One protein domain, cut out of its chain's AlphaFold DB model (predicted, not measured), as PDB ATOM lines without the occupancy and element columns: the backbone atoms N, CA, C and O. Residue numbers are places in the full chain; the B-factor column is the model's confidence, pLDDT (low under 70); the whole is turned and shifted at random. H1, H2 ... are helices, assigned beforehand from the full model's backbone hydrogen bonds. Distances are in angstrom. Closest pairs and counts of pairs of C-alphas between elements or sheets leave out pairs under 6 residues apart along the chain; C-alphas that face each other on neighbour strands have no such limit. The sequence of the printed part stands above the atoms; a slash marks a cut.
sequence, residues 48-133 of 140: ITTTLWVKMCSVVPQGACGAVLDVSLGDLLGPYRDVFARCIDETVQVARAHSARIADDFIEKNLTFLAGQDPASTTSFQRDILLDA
ATOM      1  N   ILE A  48      16.104  28.019  17.288       95.44
ATOM      2  CA  ILE A  48      15.850  27.853  18.723       95.44
ATOM      3  C   ILE A  48      16.883  26.969  19.407       95.44
ATOM      4  O   ILE A  48      17.254  27.222  20.552       95.44
ATOM      5  N   THR A  49      17.398  25.967  18.693       95.50
ATOM      6  CA  THR A  49      18.442  25.079  19.209       95.50
ATOM      7  C   THR A  49      19.683  25.894  19.581       95.50
ATOM      8  O   THR A  49      20.197  25.770  20.689       95.50
ATOM      9  N   THR A  50      20.121  26.797  18.704       97.12
ATOM     10  CA  THR A  50      21.259  27.688  18.951       97.12
ATOM     11  C   THR A  50      20.961  28.676  20.072       97.12
ATOM     12  O   THR A  50      21.803  28.833  20.950       97.12
ATOM     13  N   THR A  51      19.773  29.289  20.105       96.38
ATOM     14  CA  THR A  51      19.368  30.200  21.193       96.38
ATOM     15  C   THR A  51      19.441  29.518  22.563       96.38
ATOM     16  O   THR A  51      20.013  30.066  23.510       96.38
ATOM     17  N   LEU A  52      18.932  28.287  22.671       96.19
ATOM     18  CA  LEU A  52      19.010  27.497  23.899       96.19
ATOM     19  C   LEU A  52      20.462  27.179  24.269       96.19
ATOM     20  O   LEU A  52      20.862  27.390  25.415       96.19
ATOM     21  N   TRP A  53      21.267  26.722  23.308       97.81
ATOM     22  CA  TRP A  53      22.671  26.397  23.551       97.81
ATOM     23  C   TRP A  53      23.511  27.612  23.938       97.81
ATOM     24  O   TRP A  53      24.329  27.487  24.841       97.81
ATOM     25  N   VAL A  54      23.295  28.785  23.336       96.75
ATOM     26  CA  VAL A  54      23.963  30.044  23.716       96.75
ATOM     27  C   VAL A  54      23.740  30.344  25.197       96.75
ATOM     28  O   VAL A  54      24.695  30.616  25.924       96.75
ATOM     29  N   LYS A  55      22.494  30.220  25.672       93.81
ATOM     30  CA  LYS A  55      22.181  30.374  27.095       93.81
ATOM     31  C   LYS A  55      22.875  29.301  27.937       93.81
ATOM     32  O   LYS A  55      23.516  29.642  28.929       93.81
ATOM     33  N   MET A  56      22.781  28.028  27.539       95.62
ATOM     34  CA  MET A  56      23.374  26.902  28.275       95.62
ATOM     35  C   MET A  56      24.898  27.004  28.392       95.62
ATOM     36  O   MET A  56      25.427  26.785  29.477       95.62
ATOM     37  N   CYS A  57      25.590  27.425  27.329       97.50
ATOM     38  CA  CYS A  57      27.041  27.642  27.321       97.50
ATOM     39  C   CYS A  57      27.496  28.716  28.318       97.50
ATOM     40  O   CYS A  57      28.671  28.759  28.659       97.50
ATOM     41  N   SER A  58      26.591  29.577  28.788       93.56
ATOM     42  CA  SER A  58      26.883  30.564  29.826       93.56
ATOM     43  C   SER A  58      26.456  30.069  31.213       93.56
ATOM     44  O   SER A  58      27.277  29.960  32.123       93.56
ATOM     45  N   VAL A  59      25.179  29.702  31.376       93.12
ATOM     46  CA  VAL A  59      24.598  29.453  32.708       93.12
ATOM     47  C   VAL A  59      25.038  28.132  33.336       93.12
ATOM     48  O   VAL A  59      25.191  28.069  34.555       93.12
ATOM     49  N   VAL A  60      25.249  27.081  32.534       94.62
ATOM     50  CA  VAL A  60      25.643  25.754  33.035       94.62
ATOM     51  C   VAL A  60      27.047  25.782  33.638       94.62
ATOM     52  O   VAL A  60      27.163  25.435  34.813       94.62
ATOM     53  N   PRO A  61      28.104  26.225  32.925       96.62
ATOM     54  CA  PRO A  61      29.436  26.291  33.517       96.62
ATOM     55  C   PRO A  61      29.494  27.285  34.681       96.62
ATOM     56  O   PRO A  61      30.118  26.980  35.690       96.62
ATOM     57  N   GLN A  62      28.797  28.428  34.606       96.06
ATOM     58  CA  GLN A  62      28.787  29.396  35.709       96.06
ATOM     59  C   GLN A  62      28.172  28.788  36.976       96.06
ATOM     60  O   GLN A  62      28.748  28.895  38.056       96.06
ATOM     61  N   GLY A  63      27.015  28.132  36.855       94.31
ATOM     62  CA  GLY A  63      26.350  27.517  38.000       94.31
ATOM     63  C   GLY A  63      27.073  26.284  38.532       94.31
ATOM     64  O   GLY A  63      27.221  26.159  39.743       94.31
ATOM     65  N   ALA A  64      27.582  25.416  37.654       94.00
ATOM     66  CA  ALA A  64      28.316  24.222  38.061       94.00
ATOM     67  C   ALA A  64      29.650  24.570  38.740       94.00
ATOM     68  O   ALA A  64      29.909  24.092  39.843       94.00
ATOM     69  N   CYS A  65      30.478  25.432  38.132       95.88
ATOM     70  CA  CYS A  65      31.738  25.865  38.742       95.88
ATOM     71  C   CYS A  65      31.489  26.634  40.042       95.88
ATOM     72  O   CYS A  65      32.148  26.355  41.041       95.88
ATOM     73  N   GLY A  66      30.520  27.558  40.045       95.62
ATOM     74  CA  GLY A  66      30.147  28.323  41.234       95.62
ATOM     75  C   GLY A  66      29.684  27.432  42.386       95.62
ATOM     76  O   GLY A  66      30.081  27.664  43.521       95.62
ATOM     77  N   ALA A  67      28.904  26.382  42.110       93.94
ATOM     78  CA  ALA A  67      28.443  25.443  43.132       93.94
ATOM     79  C   ALA A  67      29.552  24.518  43.646       93.94
ATOM     80  O   ALA A  67      29.684  24.336  44.851       93.94
ATOM     81  N   VAL A  68      30.361  23.937  42.752       93.94
ATOM     82  CA  VAL A  68      31.428  22.997  43.137       93.94
ATOM     83  C   VAL A  68      32.525  23.684  43.950       93.94
ATOM     84  O   VAL A  68      33.078  23.079  44.865       93.94
ATOM     85  N   LEU A  69      32.856  24.929  43.603       93.69
ATOM     86  CA  LEU A  69      33.878  25.714  44.297       93.69
ATOM     87  C   LEU A  69      33.309  26.519  45.476       93.69
ATOM     88  O   LEU A  69      34.093  26.997  46.288       93.69
ATOM     89  N   ASP A  70      31.981  26.654  45.560       93.75
ATOM     90  CA  ASP A  70      31.256  27.540  46.480       93.75
ATOM     91  C   ASP A  70      31.748  28.999  46.419       93.75
ATOM     92  O   ASP A  70      32.184  29.590  47.406       93.75
ATOM     93  N   VAL A  71      31.737  29.576  45.210       96.25
ATOM     94  CA  VAL A  71      32.287  30.917  44.944       96.25
ATOM     95  C   VAL A  71      31.347  31.820  44.146       96.25
ATOM     96  O   VAL A  71      30.374  31.372  43.533       96.25
ATOM     97  N   SER A  72      31.655  33.118  44.159       96.62
ATOM     98  CA  SER A  72      30.928  34.162  43.433       96.62
ATOM     99  C   SER A  72      31.340  34.262  41.957       96.62
ATOM    100  O   SER A  72      32.367  33.717  41.541       96.62
ATOM    101  N   LEU A  73      30.583  35.017  41.150       97.19
ATOM    102  CA  LEU A  73      30.989  35.336  39.777       97.19
ATOM    103  C   LEU A  73      32.344  36.065  39.719       97.19
ATOM    104  O   LEU A  73      33.147  35.790  38.829       97.19
ATOM    105  N   GLY A  74      32.618  36.966  40.665       97.81
ATOM    106  CA  GLY A  74      33.891  37.683  40.742       97.81
ATOM    107  C   GLY A  74      35.085  36.740  40.896       97.81
ATOM    108  O   GLY A  74      36.095  36.904  40.214       97.81
ATOM    109  N   ASP A  75      34.944  35.700  41.719       98.31
ATOM    110  CA  ASP A  75      35.983  34.685  41.907       98.31
ATOM    111  C   ASP A  75      36.151  33.798  40.664       98.31
ATOM    112  O   ASP A  75      37.279  33.484  40.268       98.31
ATOM    113  N   LEU A  76      35.040  33.432  40.006       98.19
ATOM    114  CA  LEU A  76      35.066  32.706  38.731       98.19
ATOM    115  C   LEU A  76      35.790  33.488  37.634       98.19
ATOM    116  O   LEU A  76      36.466  32.882  36.811       98.19
ATOM    117  N   LEU A  77      35.670  34.816  37.616       98.00
ATOM    118  CA  LEU A  77      36.337  35.688  36.643       98.00
ATOM    119  C   LEU A  77      37.755  36.112  37.061       98.00
ATOM    120  O   LEU A  77      38.483  36.676  36.242       98.00
ATOM    121  N   GLY A  78      38.148  35.842  38.306       97.50
ATOM    122  CA  GLY A  78      39.462  36.145  38.861       97.50
ATOM    123  C   GLY A  78      40.303  34.877  39.053       97.50
ATOM    124  O   GLY A  78      40.782  34.325  38.059       97.50
ATOM    125  N   PRO A  79      40.505  34.392  40.296       97.88
ATOM    126  CA  PRO A  79      41.365  33.237  40.581       97.88
ATOM    127  C   PRO A  79      41.037  31.963  39.791       97.88
ATOM    128  O   PRO A  79      41.934  31.164  39.535       97.88
ATOM    129  N   TYR A  80      39.773  31.771  39.393       98.19
ATOM    130  CA  TYR A  80      39.319  30.562  38.698       98.19
ATOM    131  C   TYR A  80      39.039  30.765  37.202       98.19
ATOM    132  O   TYR A  80      38.512  29.848  36.563       98.19
ATOM    133  N   ARG A  81      39.427  31.915  36.624       97.81
ATOM    134  CA  ARG A  81      39.101  32.292  35.235       97.81
ATOM    135  C   ARG A  81      39.443  31.209  34.223       97.81
ATOM    136  O   ARG A  81      38.619  30.898  33.370       97.81
ATOM    137  N   ASP A  82      40.630  30.619  34.322       97.94
ATOM    138  CA  ASP A  82      41.092  29.632  33.343       97.94
ATOM    139  C   ASP A  82      40.266  28.343  33.396       97.94
ATOM    140  O   ASP A  82      39.908  27.788  32.359       97.94
ATOM    141  N   VAL A  83      39.919  27.872  34.596       97.62
ATOM    142  CA  VAL A  83      39.056  26.693  34.760       97.62
ATOM    143  C   VAL A  83      37.653  27.001  34.252       97.62
ATOM    144  O   VAL A  83      37.096  26.210  33.495       97.62
ATOM    145  N   PHE A  84      37.111  28.165  34.610       98.12
ATOM    146  CA  PHE A  84      35.790  28.587  34.166       98.12
ATOM    147  C   PHE A  84      35.709  28.709  32.634       98.12
ATOM    148  O   PHE A  84      34.784  28.176  32.023       98.12
ATOM    149  N   ALA A  85      36.713  29.318  31.997       98.31
ATOM    150  CA  ALA A  85      36.803  29.440  30.544       98.31
ATOM    151  C   ALA A  85      36.855  28.071  29.843       98.31
ATOM    152  O   ALA A  85      36.174  27.883  28.837       98.31
ATOM    153  N   ARG A  86      37.593  27.093  30.391       98.31
ATOM    154  CA  ARG A  86      37.595  25.719  29.855       98.31
ATOM    155  C   ARG A  86      36.231  25.043  29.979       98.31
ATOM    156  O   ARG A  86      35.814  24.382  29.041       98.31
ATOM    157  N   CYS A  87      35.514  25.222  31.088       98.31
ATOM    158  CA  CYS A  87      34.169  24.656  31.238       98.31
ATOM    159  C   CYS A  87      33.155  25.287  30.264       98.31
ATOM    160  O   CYS A  87      32.267  24.595  29.756       98.31
ATOM    161  N   ILE A  88      33.294  26.586  29.962       98.44
ATOM    162  CA  ILE A  88      32.540  27.225  28.871       98.44
ATOM    163  C   ILE A  88      32.902  26.564  27.537       98.44
ATOM    164  O   ILE A  88      31.997  26.163  26.809       98.44
ATOM    165  N   ASP A  89      34.193  26.410  27.232       98.50
ATOM    166  CA  ASP A  89      34.654  25.788  25.984       98.50
ATOM    167  C   ASP A  89      34.136  24.351  25.814       98.50
ATOM    168  O   ASP A  89      33.588  24.016  24.767       98.50
ATOM    169  N   GLU A  90      34.199  23.521  26.856       98.31
ATOM    170  CA  GLU A  90      33.639  22.163  26.842       98.31
ATOM    171  C   GLU A  90      32.141  22.175  26.497       98.31
ATOM    172  O   GLU A  90      31.682  21.411  25.644       98.31
ATOM    173  N   THR A  91      31.376  23.095  27.094       98.19
ATOM    174  CA  THR A  91      29.941  23.233  26.805       98.19
ATOM    175  C   THR A  91      29.699  23.697  25.364       98.19
ATOM    176  O   THR A  91      28.797  23.192  24.696       98.19
ATOM    177  N   VAL A  92      30.532  24.606  24.844       98.62
ATOM    178  CA  VAL A  92      30.488  25.071  23.447       98.62
ATOM    179  C   VAL A  92      30.799  23.937  22.468       98.62
ATOM    180  O   VAL A  92      30.135  23.819  21.435       98.62
ATOM    181  N   GLN A  93      31.775  23.082  22.775       98.44
ATOM    182  CA  GLN A  93      32.095  21.916  21.949       98.44
ATOM    183  C   GLN A  93      30.908  20.945  21.872       98.44
ATOM    184  O   GLN A  93      30.550  20.503  20.777       98.44
ATOM    185  N   VAL A  94      30.237  20.679  22.999       98.25
ATOM    186  CA  VAL A  94      29.006  19.867  23.026       98.25
ATOM    187  C   VAL A  94      27.887  20.536  22.223       98.25
ATOM    188  O   VAL A  94      27.246  19.880  21.403       98.25
ATOM    189  N   ALA A  95      27.685  21.845  22.385       98.12
ATOM    190  CA  ALA A  95      26.680  22.593  21.634       98.12
ATOM    191  C   ALA A  95      26.876  22.463  20.116       98.12
ATOM    192  O   ALA A  95      25.933  22.160  19.379       98.12
ATOM    193  N   ARG A  96      28.117  22.628  19.642       98.12
ATOM    194  CA  ARG A  96      28.477  22.463  18.225       98.12
ATOM    195  C   ARG A  96      28.245  21.033  17.737       98.12
ATOM    196  O   ARG A  96      27.720  20.853  16.640       98.12
ATOM    197  N   ALA A  97      28.558  20.021  18.551       98.00
ATOM    198  CA  ALA A  97      28.252  18.622  18.233       98.00
ATOM    199  C   ALA A  97      26.736  18.363  18.101       98.00
ATOM    200  O   ALA A  97      26.316  17.517  17.315       98.00
ATOM    201  N   HIS A  98      25.911  19.148  18.800       95.38
ATOM    202  CA  HIS A  98      24.451  19.173  18.675       95.38
ATOM    203  C   HIS A  98      23.930  20.166  17.617       95.38
ATOM    204  O   HIS A  98      22.764  20.554  17.649       95.38
ATOM    205  N   SER A  99      24.767  20.543  16.642       94.31
ATOM    206  CA  SER A  99      24.420  21.423  15.511       94.31
ATOM    207  C   SER A  99      24.050  22.868  15.883       94.31
ATOM    208  O   SER A  99      23.489  23.590  15.057       94.31
ATOM    209  N   ALA A 100      24.387  23.328  17.091       97.25
ATOM    210  CA  ALA A 100      24.243  24.735  17.452       97.25
ATOM    211  C   ALA A 100      25.279  25.601  16.724       97.25
ATOM    212  O   ALA A 100      26.466  25.273  16.662       97.25
ATOM    213  N   ARG A 101      24.843  26.760  16.225       96.94
ATOM    214  CA  ARG A 101      25.690  27.726  15.515       96.94
ATOM    215  C   ARG A 101      26.355  28.691  16.502       96.94
ATOM    216  O   ARG A 101      26.023  29.872  16.548       96.94
ATOM    217  N   ILE A 102      27.269  28.179  17.329       97.81
ATOM    218  CA  ILE A 102      27.998  28.990  18.318       97.81
ATOM    219  C   ILE A 102      29.202  29.678  17.666       97.81
ATOM    220  O   ILE A 102      30.070  29.006  17.104       97.81
ATOM    221  N   ALA A 103      29.255  31.009  17.771       96.94
ATOM    222  CA  ALA A 103      30.330  31.831  17.220       96.94
ATOM    223  C   ALA A 103      31.708  31.463  17.800       96.94
ATOM    224  O   ALA A 103      31.826  31.101  18.969       96.94
ATOM    225  N   ASP A 104      32.762  31.598  16.995       96.75
ATOM    226  CA  ASP A 104      34.131  31.253  17.408       96.75
ATOM    227  C   ASP A 104      34.660  32.130  18.543       96.75
ATOM    228  O   ASP A 104      35.422  31.664  19.385       96.75
ATOM    229  N   ASP A 105      34.192  33.374  18.619       97.62
ATOM    230  CA  ASP A 105      34.543  34.327  19.669       97.62
ATOM    231  C   ASP A 105      33.583  34.301  20.872       97.62
ATOM    232  O   ASP A 105      33.639  35.188  21.729       97.62
ATOM    233  N   PHE A 106      32.708  33.290  20.963       97.88
ATOM    234  CA  PHE A 106      31.691  33.199  22.010       97.88
ATOM    235  C   PHE A 106      32.286  33.237  23.419       97.88
ATOM    236  O   PHE A 106      31.761  33.948  24.271       97.88
ATOM    237  N   ILE A 107      33.374  32.503  23.671       97.75
ATOM    238  CA  ILE A 107      33.965  32.382  25.013       97.75
ATOM    239  C   ILE A 107      34.397  33.758  25.529       97.75
ATOM    240  O   ILE A 107      33.962  34.183  26.598       97.75
ATOM    241  N   GLU A 108      35.187  34.493  24.745       97.00
ATOM    242  CA  GLU A 108      35.686  35.815  25.137       97.00
ATOM    243  C   GLU A 108      34.563  36.853  25.239       97.00
ATOM    244  O   GLU A 108      34.542  37.656  26.177       97.00
ATOM    245  N   LYS A 109      33.572  36.808  24.338       97.56
ATOM    246  CA  LYS A 109      32.380  37.663  24.439       97.56
ATOM    247  C   LYS A 109      31.571  37.368  25.695       97.56
ATOM    248  O   LYS A 109      31.139  38.302  26.366       97.56
ATOM    249  N   ASN A 110      31.378  36.094  26.025       97.81
ATOM    250  CA  ASN A 110      30.630  35.682  27.205       97.81
ATOM    251  C   ASN A 110      31.356  36.097  28.490       97.81
ATOM    252  O   ASN A 110      30.739  36.688  29.368       97.81
ATOM    253  N   LEU A 111      32.672  35.878  28.581       97.62
ATOM    254  CA  LEU A 111      33.476  36.334  29.721       97.62
ATOM    255  C   LEU A 111      33.444  37.862  29.865       97.62
ATOM    256  O   LEU A 111      33.297  38.369  30.974       97.62
ATOM    257  N   THR A 112      33.512  38.596  28.752       97.50
ATOM    258  CA  THR A 112      33.398  40.064  28.751       97.50
ATOM    259  C   THR A 112      32.020  40.529  29.225       97.50
ATOM    260  O   THR A 112      31.921  41.451  30.030       97.50
ATOM    261  N   PHE A 113      30.950  39.877  28.766       95.19
ATOM    262  CA  PHE A 113      29.587  40.157  29.217       95.19
ATOM    263  C   PHE A 113      29.418  39.897  30.721       95.19
ATOM    264  O   PHE A 113      28.845  40.726  31.433       95.19
ATOM    265  N   LEU A 114      29.946  38.771  31.208       95.50
ATOM    266  CA  LEU A 114      29.896  38.392  32.617       95.50
ATOM    267  C   LEU A 114      30.698  39.353  33.505       95.50
ATOM    268  O   LEU A 114      30.253  39.667  34.605       95.50
ATOM    269  N   ALA A 115      31.819  39.890  33.020       96.12
ATOM    270  CA  ALA A 115      32.601  40.899  33.736       96.12
ATOM    271  C   ALA A 115      31.852  42.228  33.954       96.12
ATOM    272  O   ALA A 115      32.242  43.011  34.817       96.12
ATOM    273  N   GLY A 116      30.780  42.486  33.197       94.00
ATOM    274  CA  GLY A 116      29.893  43.633  33.404       94.00
ATOM    275  C   GLY A 116      28.774  43.403  34.428       94.00
ATOM    276  O   GLY A 116      27.994  44.322  34.670       94.00
ATOM    277  N   GLN A 117      28.654  42.196  34.990       92.81
ATOM    278  CA  GLN A 117      27.635  41.856  35.987       92.81
ATOM    279  C   GLN A 117      28.133  42.127  37.414       92.81
ATOM    280  O   GLN A 117      29.319  42.366  37.643       92.81
ATOM    281  N   ASP A 118      27.226  42.067  38.393       93.94
ATOM    282  CA  ASP A 118      27.588  42.173  39.809       93.94
ATOM    283  C   ASP A 118      28.556  41.033  40.201       93.94
ATOM    284  O   ASP A 118      28.177  39.857  40.102       93.94
ATOM    285  N   PRO A 119      29.789  41.332  40.659       95.88
ATOM    286  CA  PRO A 119      30.759  40.308  41.035       95.88
ATOM    287  C   PRO A 119      30.296  39.451  42.221       95.88
ATOM    288  O   PRO A 119      30.724  38.305  42.325       95.88
ATOM    289  N   ALA A 120      29.405  39.952  43.081       95.00
ATOM    290  CA  ALA A 120      28.844  39.183  44.193       95.00
ATOM    291  C   ALA A 120      27.718  38.227  43.758       95.00
ATOM    292  O   ALA A 120      27.209  37.452  44.571       95.00
ATOM    293  N   SER A 121      27.299  38.276  42.490       92.69
ATOM    294  CA  SER A 121      26.188  37.465  42.006       92.69
ATOM    295  C   SER A 121      26.519  35.971  41.966       92.69
ATOM    296  O   SER A 121      27.632  35.540  41.655       92.69
ATOM    297  N   THR A 122      25.490  35.174  42.251       92.25
ATOM    298  CA  THR A 122      25.448  33.722  42.053       92.25
ATOM    299  C   THR A 122      24.302  33.382  41.108       92.25
ATOM    300  O   THR A 122      23.307  34.116  41.012       92.25
ATOM    301  N   THR A 123      24.397  32.259  40.398       88.50
ATOM    302  CA  THR A 123      23.287  31.805  39.541       88.50
ATOM    303  C   THR A 123      22.179  31.168  40.383       88.50
ATOM    304  O   THR A 123      22.429  30.670  41.480       88.50
ATOM    305  N   SER A 124      20.939  31.155  39.884       86.50
ATOM    306  CA  SER A 124      19.879  30.354  40.519       86.50
ATOM    307  C   SER A 124      20.247  28.876  40.534       86.50
ATOM    308  O   SER A 124      20.104  28.244  41.566       86.50
ATOM    309  N   PHE A 125      20.837  28.377  39.445       84.25
ATOM    310  CA  PHE A 125      21.296  26.995  39.336       84.25
ATOM    311  C   PHE A 125      22.295  26.613  40.443       84.25
ATOM    312  O   PHE A 125      22.155  25.563  41.059       84.25
ATOM    313  N   GLN A 126      23.253  27.492  40.753       89.44
ATOM    314  CA  GLN A 126      24.169  27.311  41.883       89.44
ATOM    315  C   GLN A 126      23.417  27.222  43.211       89.44
ATOM    316  O   GLN A 126      23.670  26.315  43.997       89.44
ATOM    317  N   ARG A 127      22.484  28.151  43.466       88.75
ATOM    318  CA  ARG A 127      21.689  28.144  44.702       88.75
ATOM    319  C   ARG A 127      20.834  26.887  44.819       88.75
ATOM    320  O   ARG A 127      20.770  26.328  45.905       88.75
ATOM    321  N   ASP A 128      20.238  26.430  43.723       85.31
ATOM    322  CA  ASP A 128      19.432  25.211  43.690       85.31
ATOM    323  C   ASP A 128      20.292  23.988  44.049       85.31
ATOM    324  O   ASP A 128      19.925  23.228  44.939       85.31
ATOM    325  N   ILE A 129      21.492  23.853  43.463       82.25
ATOM    326  CA  ILE A 129      22.438  22.774  43.812       82.25
ATOM    327  C   ILE A 129      22.844  22.833  45.291       82.25
ATOM    328  O   ILE A 129      22.908  21.798  45.951       82.25
ATOM    329  N   LEU A 130      23.141  24.023  45.819       82.94
ATOM    330  CA  LEU A 130      23.573  24.186  47.210       82.94
ATOM    331  C   LEU A 130      22.438  23.936  48.216       82.94
ATOM    332  O   LEU A 130      22.709  23.497  49.331       82.94
ATOM    333  N   LEU A 131      21.185  24.197  47.833       79.81
ATOM    334  CA  LEU A 131      19.999  23.911  48.646       79.81
ATOM    335  C   LEU A 131      19.602  22.425  48.608       79.81
ATOM    336  O   LEU A 131      19.118  21.916  49.617       79.81
ATOM    337  N   ASP A 132      19.827  21.738  47.481       64.25
ATOM    338  CA  ASP A 132      19.608  20.289  47.326       64.25
ATOM    339  C   ASP A 132      20.787  19.435  47.823       64.25
ATOM    340  O   ASP A 132      20.648  18.220  48.011       64.25
ATOM    341  N   ALA A 133      21.955  20.036  48.075       57.12
ATOM    342  CA  ALA A 133      23.015  19.366  48.812       57.12
ATOM    343  C   ALA A 133      22.458  18.964  50.192       57.12
ATOM    344  O   ALA A 133      21.813  19.787  50.850       57.12
TER     345      ALA A 133
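AT A GLANCE: This is residues 48 to 133 of the 140 residues of the protein "2-dehydropantoate 2-reductase" of Cutibacterium acnes JCM 18918 (UniProt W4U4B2). What does the model look like? Two helices, the long H1 and H3, run side by side in opposite ways as a base; H4 covers one side of this pair with the short H2 at its end, and H5 packs on the last part of H1 on the side away from H4. What is it made of? The printed part has 86 residues with five named helices, H1 to H5 in that order along the chain, and no named strand; its class is all helix. How large is it? It is compact, with a radius of gyration of the C-alphas of 12.5 A, and spans 33 by 27 by 19 A.

HOW THE PARTS SIT: What stands beside the longest helix? H1, residues 48 to 69, touches H3, residues 81 to 97; the closest C-alphas are those of Cys 57 and Thr 91, 5.3 A apart. They run opposite ways at a shallow tilt of 32 degrees, only just short of steep. Where is H5? H5, residues 124 to 132, touches H1 at residues 59 to 67 alone, with the C-alphas of Gly 63 and Gln 126 closest at 4.5 A; they run the same way at a steep tilt of 48 degrees. H5 is apart from H3. How do H4 and H2 join? H4, residues 106 to 115, touches H3 at residues 85 to 89 alone, with the C-alphas of Ile 88 and Ile 107 closest at 6.6 A; the two form a helical hairpin, opposite ways at a steep tilt of 42 degrees. H2, residues 73 to 77, touches H4, with the C-alphas of Leu 77 and Ala 115 closest at 7.0 A. Are the helix backbones complete? Every O i to N i+4 pair is within hydrogen-bond range in H2, H3, H4 and H5, and 16 of 18 are in H1.

IN THESE COORDINATES: Where does H1 run? It goes from C-alpha 48 at (15.850, 27.853, 18.723) to C-alpha 69 at (33.878, 25.714, 44.297), 31.4 A, with a kink of 27 degrees near residue 55. How long are the others? H3 measures 24.4 A, H4 14.1 A, H5 12.2 A and H2 6.2 A from first to last C-alpha. Where does H5 end? C-alpha 132 is at (19.608, 20.289, 47.326).

THE WHOLE: What are the extremes? The two C-alphas farthest apart are those of Asp 104 and Ala 133, at 35.4 A. Are there cuts or long links? The printed part has no cut; the links H1 to H2 and H2 to H3 are tight, and those from H3 to H4 and H4 to H5 are short. Where is confidence low? The mean pLDDT of the printed part is 94.5, and residues 132 to 133 are under 70.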